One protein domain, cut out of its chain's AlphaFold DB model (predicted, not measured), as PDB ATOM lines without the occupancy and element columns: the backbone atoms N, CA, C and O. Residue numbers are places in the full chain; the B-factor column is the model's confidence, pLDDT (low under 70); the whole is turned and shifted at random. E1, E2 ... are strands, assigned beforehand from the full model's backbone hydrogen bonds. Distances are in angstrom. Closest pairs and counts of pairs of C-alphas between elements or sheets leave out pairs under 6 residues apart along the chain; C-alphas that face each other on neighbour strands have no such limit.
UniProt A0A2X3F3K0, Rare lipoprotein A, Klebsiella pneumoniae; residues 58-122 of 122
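AT A GLANCE: This is residues 58 to 122 of the 122 residues of the protein "Rare lipoprotein A" of Klebsiella pneumoniae (UniProt A0A2X3F3K0). There is little regular structure here: a small two-stranded hairpin, E1 then E2, sticks out with residues 62 to 67 from a long winding stretch, residues 69 to 122, that makes wide loops and passes through the middle near Ala 109. The 65 printed residues hold no named helix, and the two antiparallel strands, 6 residues, make the class all strand. The whole is only just loose, close to compact, with a radius of gyration of the C-alphas of 13.1 A and spans of 35 by 31 by 20 A.

HOW THE PARTS SIT: Look first at E1, residues 61 to 63, and E2, residues 66 to 68, a hairpin with a tight link. Their directions stand at 148 degrees; N 68 and O 61 are 2.8 A apart, within hydrogen-bond range.

IN THESE COORDINATES: Find C-alpha 61 at (179.546, 204.080, 136.156); E1 runs 6.8 A from there. E2 runs 6.6 A to C-alpha 68 at (176.471, 203.131, 131.833).

THE WHOLE: The farthest C-alphas, Asn 76 and Pro 90, are 37.0 A apart. The printed part has no cut; pLDDT is under 70 at residues 90 to 92 and 122.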
ATOM      1  N   ASN A  58     180.469 212.974 135.518       95.88
ATOM      2  CA  ASN A  58     180.670 212.665 134.094       95.88
ATOM      3  C   ASN A  58     181.590 211.466 133.825       95.88
ATOM      4  O   ASN A  58     182.269 211.415 132.801       95.88
ATOM      5  N   GLN A  59     181.646 210.513 134.755       95.31
ATOM      6  CA  GLN A  59     182.417 209.277 134.602       95.31
ATOM      7  C   GLN A  59     181.499 208.100 134.263       95.31
ATOM      8  O   GLN A  59     180.370 208.033 134.750       95.31
ATOM      9  N   ASP A  60     181.999 207.154 133.460       97.50
ATOM     10  CA  ASP A  60     181.347 205.852 133.273       97.50
ATOM     11  C   ASP A  60     181.115 205.203 134.648       97.50
ATOM     12  O   ASP A  60     181.996 205.221 135.513       97.50
ATOM     13  N   TYR A  61     179.937 204.617 134.853       96.44
ATOM     14  CA  TYR A  61     179.546 204.080 136.156       96.44
ATOM     15  C   TYR A  61     178.760 202.775 136.035       96.44
ATOM     16  O   TYR A  61     178.301 202.383 134.961       96.44
ATOM     17  N   GLU A  62     178.591 202.092 137.163       97.56
ATOM     18  CA  GLU A  62     177.729 200.923 137.286       97.56
ATOM     19  C   GLU A  62     176.668 201.184 138.352       97.56
ATOM     20  O   GLU A  62     176.954 201.741 139.413       97.56
ATOM     21  N   ARG A  63     175.432 200.784 138.065       94.56
ATOM     22  CA  ARG A  63     174.325 200.832 139.014       94.56
ATOM     23  C   ARG A  63     173.456 199.601 138.830       94.56
ATOM     24  O   ARG A  63     173.068 199.290 137.707       94.56
ATOM     25  N   ASP A  64     173.169 198.913 139.931       95.62
ATOM     26  CA  ASP A  64     172.326 197.713 139.962       95.62
ATOM     27  C   ASP A  64     172.782 196.624 138.964       95.62
ATOM     28  O   ASP A  64     171.971 195.985 138.296       95.62
ATOM     29  N   GLY A  65     174.102 196.440 138.816       97.38
ATOM     30  CA  GLY A  65     174.701 195.475 137.883       97.38
ATOM     31  C   GLY A  65     174.654 195.889 136.407       97.38
ATOM     32  O   GLY A  65     175.014 195.099 135.534       97.38
ATOM     33  N   LYS A  66     174.204 197.113 136.102       97.69
ATOM     34  CA  LYS A  66     174.177 197.674 134.749       97.69
ATOM     35  C   LYS A  66     175.225 198.772 134.606       97.69
ATOM     36  O   LYS A  66     175.223 199.746 135.355       97.69
ATOM     37  N   SER A  67     176.093 198.623 133.610       97.94
ATOM     38  CA  SER A  67     177.093 199.633 133.259       97.94
ATOM     39  C   SER A  67     176.499 200.704 132.343       97.94
ATOM     40  O   SER A  67     175.756 200.398 131.406       97.94
ATOM     41  N   TYR A  68     176.876 201.953 132.587       97.75
ATOM     42  CA  TYR A  68     176.471 203.131 131.833       97.75
ATOM     43  C   TYR A  68     177.716 203.850 131.325       97.75
ATOM     44  O   TYR A  68     178.655 204.098 132.082       97.75
ATOM     45  N   LYS A  69     177.721 204.158 130.025       97.56
ATOM     46  CA  LYS A  69     178.812 204.875 129.367       97.56
ATOM     47  C   LYS A  69     178.385 206.298 129.063       97.56
ATOM     48  O   LYS A  69     177.388 206.480 128.366       97.56
ATOM     49  N   ILE A  70     179.129 207.273 129.573       96.88
ATOM     50  CA  ILE A  70     178.817 208.684 129.365       96.88
ATOM     51  C   ILE A  70     179.163 209.073 127.929       96.88
ATOM     52  O   ILE A  70     180.249 208.778 127.418       96.88
ATOM     53  N   VAL A  71     178.216 209.738 127.271       96.00
ATOM     54  CA  VAL A  71     178.360 210.250 125.909       96.00
ATOM     55  C   VAL A  71     179.375 211.393 125.916       96.00
ATOM     56  O   VAL A  71     179.173 212.403 126.582       96.00
ATOM     57  N   GLN A  72     180.466 211.230 125.165       90.88
ATOM     58  CA  GLN A  72     181.563 212.208 125.112       90.88
ATOM     59  C   GLN A  72     181.314 213.340 124.104       90.88
ATOM     60  O   GLN A  72     181.816 214.443 124.289       90.88
ATOM     61  N   ASP A  73     180.538 213.071 123.049       90.44
ATOM     62  CA  ASP A  73     180.135 214.058 122.041       90.44
ATOM     63  C   ASP A  73     178.601 214.063 121.908       90.44
ATOM     64  O   ASP A  73     178.038 213.295 121.120       90.44
ATOM     65  N   PRO A  74     177.896 214.862 122.730       91.00
ATOM     66  CA  PRO A  74     176.437 214.890 122.740       91.00
ATOM     67  C   PRO A  74     175.836 215.731 121.604       91.00
ATOM     68  O   PRO A  74     174.615 215.752 121.473       91.00
ATOM     69  N   ALA A  75     176.641 216.399 120.764       88.81
ATOM     70  CA  ALA A  75     176.149 217.381 119.790       88.81
ATOM     71  C   ALA A  75     175.142 216.808 118.776       88.81
ATOM     72  O   ALA A  75     174.305 217.539 118.257       88.81
ATOM     73  N   ASN A  76     175.215 215.501 118.505       88.88
ATOM     74  CA  ASN A  76     174.312 214.792 117.594       88.88
ATOM     75  C   ASN A  76     173.534 213.666 118.297       88.88
ATOM     76  O   ASN A  76     173.063 212.732 117.647       88.88
ATOM     77  N   PHE A  77     173.446 213.703 119.629       92.62
ATOM     78  CA  PHE A  77     172.739 212.678 120.384       92.62
ATOM     79  C   PHE A  77     171.225 212.815 120.196       92.62
ATOM     80  O   PHE A  77     170.647 213.882 120.380       92.62
ATOM     81  N   THR A  78     170.572 211.705 119.864       93.44
ATOM     82  CA  THR A  78     169.115 211.595 119.797       93.44
ATOM     83  C   THR A  78     168.698 210.234 120.334       93.44
ATOM     84  O   THR A  78     169.357 209.222 120.081       93.44
ATOM     85  N   GLN A  79     167.615 210.208 121.103       92.69
ATOM     86  CA  GLN A  79     167.062 208.987 121.663       92.69
ATOM     87  C   GLN A  79     165.554 209.150 121.849       92.69
ATOM     88  O   GLN A  79     165.097 210.174 122.343       92.69
ATOM     89  N   ALA A  80     164.796 208.110 121.503       92.69
ATOM     90  CA  ALA A  80     163.387 207.985 121.858       92.69
ATOM     91  C   ALA A  80     163.236 207.017 123.040       92.69
ATOM     92  O   ALA A  80     163.935 206.000 123.117       92.69
ATOM     93  N   GLY A  81     162.320 207.311 123.959       90.12
ATOM     94  CA  GLY A  81     162.093 206.483 125.136       90.12
ATOM     95  C   GLY A  81     160.921 206.966 125.979       90.12
ATOM     96  O   GLY A  81     160.212 207.895 125.610       90.12
ATOM     97  N   PHE A  82     160.720 206.307 127.117       89.50
ATOM     98  CA  PHE A  82     159.727 206.730 128.097       89.50
ATOM     99  C   PHE A  82     160.309 207.786 129.032       89.50
ATOM    100  O   PHE A  82     161.449 207.657 129.480       89.50
ATOM    101  N   ALA A  83     159.489 208.778 129.369       86.88
ATOM    102  CA  ALA A  83     159.765 209.754 130.409       86.88
ATOM    103  C   ALA A  83     158.900 209.477 131.647       86.88
ATOM    104  O   ALA A  83     157.798 208.930 131.551       86.88
ATOM    105  N   ALA A  84     159.408 209.873 132.810       86.69
ATOM    106  CA  ALA A  84     158.670 209.907 134.063       86.69
ATOM    107  C   ALA A  84     158.915 211.261 134.733       86.69
ATOM    108  O   ALA A  84     160.020 211.798 134.658       86.69
ATOM    109  N   ILE A  85     157.880 211.797 135.374       85.12
ATOM    110  CA  ILE A  85     157.953 213.027 136.163       85.12
ATOM    111  C   ILE A  85     158.161 212.676 137.636       85.12
ATOM    112  O   ILE A  85     157.602 211.692 138.123       85.12
ATOM    113  N   TYR A  86     158.974 213.474 138.322       84.00
ATOM    114  CA  TYR A  86     159.227 213.340 139.754       84.00
ATOM    115  C   TYR A  86     158.520 214.467 140.505       84.00
ATOM    116  O   TYR A  86     158.637 215.632 140.127       84.00
ATOM    117  N   ASP A  87     157.804 214.109 141.570       84.50
ATOM    118  CA  ASP A  87     157.148 215.052 142.479       84.50
ATOM    119  C   ASP A  87     158.051 215.390 143.674       84.50
ATOM    120  O   ASP A  87     159.101 214.785 143.884       84.50
ATOM    121  N   ALA A  88     157.621 216.345 144.503       79.94
ATOM    122  CA  ALA A  88     158.292 216.669 145.757       79.94
ATOM    123  C   ALA A  88     158.384 215.442 146.686       79.94
ATOM    124  O   ALA A  88     157.371 214.947 147.186       79.94
ATOM    125  N   GLU A  89     159.603 214.999 146.988       70.75
ATOM    126  CA  GLU A  89     159.854 213.906 147.927       70.75
ATOM    127  C   GLU A  89     160.317 214.464 149.289       70.75
ATOM    128  O   GLU A  89     161.317 215.188 149.364       70.75
ATOM    129  N   PRO A  90     159.624 214.162 150.406       64.19
ATOM    130  CA  PRO A  90     160.095 214.561 151.727       64.19
ATOM    131  C   PRO A  90     161.431 213.868 152.042       64.19
ATOM    132  O   PRO A  90     161.540 212.647 151.951       64.19
ATOM    133  N   ASN A  91     162.434 214.651 152.457       69.88
ATOM    134  CA  ASN A  91     163.848 214.248 152.590       69.88
ATOM    135  C   ASN A  91     164.559 213.959 151.256       69.88
ATOM    136  O   ASN A  91     165.431 213.092 151.207       69.88
ATOM    137  N   SER A  92     164.187 214.674 150.190       65.31
ATOM    138  CA  SER A  92     164.830 214.562 148.881       65.31
ATOM    139  C   SER A  92     166.360 214.558 148.974       65.31
ATOM    140  O   SER A  92     166.972 215.411 149.620       65.31
ATOM    141  N   ASN A  93     166.969 213.589 148.294       76.12
ATOM    142  CA  ASN A  93     168.418 213.450 148.198       76.12
ATOM    143  C   ASN A  93     169.014 214.481 147.226       76.12
ATOM    144  O   ASN A  93     168.301 215.137 146.461       76.12
ATOM    145  N   LEU A  94     170.343 214.594 147.249       90.06
ATOM    146  CA  LEU A  94     171.090 215.286 146.201       90.06
ATOM    147  C   LEU A  94     170.953 214.521 144.877       90.06
ATOM    148  O   LEU A  94     170.964 213.286 144.865       90.06
ATOM    149  N   THR A  95     170.849 215.247 143.767       92.12
ATOM    150  CA  THR A  95     170.927 214.664 142.424       92.12
ATOM    151  C   THR A  95     172.367 214.223 142.118       92.12
ATOM    152  O   THR A  95     173.297 214.470 142.889       92.12
ATOM    153  N   ALA A  96     172.588 213.590 140.960       92.31
ATOM    154  CA  ALA A  96     173.931 213.195 140.524       92.31
ATOM    155  C   ALA A  96     174.890 214.386 140.321       92.31
ATOM    156  O   ALA A  96     176.103 214.208 140.419       92.31
ATOM    157  N   SER A  97     174.368 215.594 140.070       92.88
ATOM    158  CA  SER A  97     175.178 216.816 139.998       92.88
ATOM    159  C   SER A  97     175.650 217.288 141.384       92.88
ATOM    160  O   SER A  97     176.613 218.050 141.478       92.88
ATOM    161  N   GLY A  98     174.995 216.817 142.453       92.44
ATOM    162  CA  GLY A  98     175.194 217.256 143.830       92.44
ATOM    163  C   GLY A  98     174.243 218.371 144.278       92.44
ATOM    164  O   GLY A  98     174.319 218.777 145.436       92.44
ATOM    165  N   GLU A  99     173.354 218.868 143.413       91.19
ATOM    166  CA  GLU A  99     172.338 219.857 143.794       91.19
ATOM    167  C   GLU A  99     171.138 219.208 144.499       91.19
ATOM    168  O   GLU A  99     170.855 218.023 144.317       91.19
ATOM    169  N   ALA A 100     170.421 219.975 145.322       90.81
ATOM    170  CA  ALA A 100     169.156 219.514 145.881       90.81
ATOM    171  C   ALA A 100     168.090 219.492 144.778       90.81
ATOM    172  O   ALA A 100     167.958 220.461 144.032       90.81
ATOM    173  N   PHE A 101     167.326 218.406 144.685       90.31
ATOM    174  CA  PHE A 101     166.213 218.339 143.741       90.31
ATOM    175  C   PHE A 101     165.107 219.334 144.122       90.31
ATOM    176  O   PHE A 101     164.667 219.383 145.274       90.31
ATOM    177  N   ASP A 102     164.661 220.107 143.132       88.62
ATOM    178  CA  ASP A 102     163.569 221.070 143.236       88.62
ATOM    179  C   ASP A 102     162.526 220.763 142.143       88.62
ATOM    180  O   ASP A 102     162.808 220.967 140.959       88.62
ATOM    181  N   PRO A 103     161.317 220.295 142.508       86.81
ATOM    182  CA  PRO A 103     160.274 219.927 141.548       86.81
ATOM    183  C   PRO A 103     159.654 221.137 140.831       86.81
ATOM    184  O   PRO A 103     158.823 220.961 139.943       86.81
ATOM    185  N   THR A 104     160.004 222.366 141.223       87.44
ATOM    186  CA  THR A 104     159.540 223.597 140.565       87.44
ATOM    187  C   THR A 104     160.478 224.076 139.454       87.44
ATOM    188  O   THR A 104     160.094 224.940 138.665       87.44
ATOM    189  N   GLN A 105     161.684 223.508 139.363       88.25
ATOM    190  CA  GLN A 105     162.685 223.846 138.352       88.25
ATOM    191  C   GLN A 105     162.509 223.002 137.081       88.25
ATOM    192  O   GLN A 105     162.194 221.813 137.136       88.25
ATOM    193  N   LEU A 106     162.789 223.601 135.919       88.69
ATOM    194  CA  LEU A 106     162.811 222.895 134.634       88.69
ATOM    195  C   LEU A 106     164.108 222.084 134.505       88.69
ATOM    196  O   LEU A 106     165.101 222.562 133.961       88.69
ATOM    197  N   THR A 107     164.101 220.860 135.034       90.62
ATOM    198  CA  THR A 107     165.252 219.946 135.018       90.62
ATOM    199  C   THR A 107     164.856 218.552 134.536       90.62
ATOM    200  O   THR A 107     163.701 218.141 134.641       90.62
ATOM    201  N   ALA A 108     165.825 217.815 133.991       91.62
ATOM    202  CA  ALA A 108     165.650 216.444 133.524       91.62
ATOM    203  C   ALA A 108     166.868 215.592 133.899       91.62
ATOM    204  O   ALA A 108     167.980 216.101 134.037       91.62
ATOM    205  N   ALA A 109     166.665 214.282 134.032       93.06
ATOM    206  CA  ALA A 109     167.729 213.324 134.307       93.06
ATOM    207  C   ALA A 109     167.845 212.310 133.164       93.06
ATOM    208  O   ALA A 109     166.852 211.716 132.742       93.06
ATOM    209  N   HIS A 110     169.071 212.074 132.697       95.56
ATOM    210  CA  HIS A 110     169.378 211.063 131.688       95.56
ATOM    211  C   HIS A 110     170.584 210.226 132.141       95.56
ATOM    212  O   HIS A 110     171.549 210.792 132.651       95.56
ATOM    213  N   PRO A 111     170.579 208.893 131.961       95.25
ATOM    214  CA  PRO A 111     171.615 208.025 132.526       95.25
ATOM    215  C   PRO A 111     172.995 208.155 131.865       95.25
ATOM    216  O   PRO A 111     173.983 207.710 132.434       95.25
ATOM    217  N   THR A 112     173.080 208.691 130.645       96.31
ATOM    218  CA  THR A 112     174.345 208.725 129.884       96.31
ATOM    219  C   THR A 112     174.696 210.081 129.292       96.31
ATOM    220  O   THR A 112     175.761 210.204 128.691       96.31
ATOM    221  N   LEU A 113     173.828 211.091 129.419       96.19
ATOM    222  CA  LEU A 113     174.194 212.430 128.958       96.19
ATOM    223  C   LEU A 113     175.086 213.085 130.013       96.19
ATOM    224  O   LEU A 113     174.837 212.894 131.206       96.19
ATOM    225  N   PRO A 114     176.112 213.840 129.595       96.00
ATOM    226  CA  PRO A 114     176.958 214.544 130.538       96.00
ATOM    227  C   PRO A 114     176.166 215.634 131.272       96.00
ATOM    228  O   PRO A 114     175.213 216.197 130.744       96.00
ATOM    229  N   ILE A 115     176.561 215.947 132.498       95.25
ATOM    230  CA  ILE A 115     175.950 216.977 133.333       95.25
ATOM    231  C   ILE A 115     176.884 218.196 133.391       95.25
ATOM    232  O   ILE A 115     178.049 218.019 133.758       95.25
ATOM    233  N   PRO A 116     176.403 219.423 133.114       94.38
ATOM    234  CA  PRO A 116     175.083 219.726 132.562       94.38
ATOM    235  C   PRO A 116     174.986 219.377 131.064       94.38
ATOM    236  O   PRO A 116     175.992 219.337 130.356       94.38
ATOM    237  N   SER A 117     173.761 219.144 130.592       93.12
ATOM    238  CA  SER A 117     173.391 219.064 129.173       93.12
ATOM    239  C   SER A 117     171.989 219.628 128.984       93.12
ATOM    240  O   SER A 117     171.153 219.532 129.880       93.12
ATOM    241  N   TYR A 118     171.726 220.149 127.789       90.88
ATOM    242  CA  TYR A 118     170.416 220.642 127.375       90.88
ATOM    243  C   TYR A 118     169.816 219.680 126.351       90.88
ATOM    244  O   TYR A 118     170.505 219.250 125.426       90.88
ATOM    245  N   ALA A 119     168.540 219.340 126.517       88.75
ATOM    246  CA  ALA A 119     167.800 218.477 125.607       88.75
ATOM    247  C   ALA A 119     166.499 219.165 125.190       88.75
ATOM    248  O   ALA A 119     165.846 219.806 126.013       88.75
ATOM    249  N   ALA A 120     166.137 219.020 123.918       83.50
ATOM    250  CA  ALA A 120     164.854 219.454 123.384       83.50
ATOM    251  C   ALA A 120     164.010 218.216 123.070       83.50
ATOM    252  O   ALA A 120     164.472 217.315 122.363       83.50
ATOM    253  N   ASP A 121     162.795 218.178 123.608       75.19
ATOM    254  CA  ASP A 121     161.797 217.169 123.252       75.19
ATOM    255  C   ASP A 121     161.132 217.549 121.915       75.19
ATOM    256  O   ASP A 121     161.039 218.737 121.597       75.19
ATOM    257  N   HIS A 122     160.731 216.557 121.118       63.78
ATOM    258  CA  HIS A 122     160.089 216.738 119.806       63.78
ATOM    259  C   HIS A 122     158.760 215.985 119.729       63.78
ATOM    260  O   HIS A 122     158.726 214.801 120.133       63.78
TER     261      HIS A 122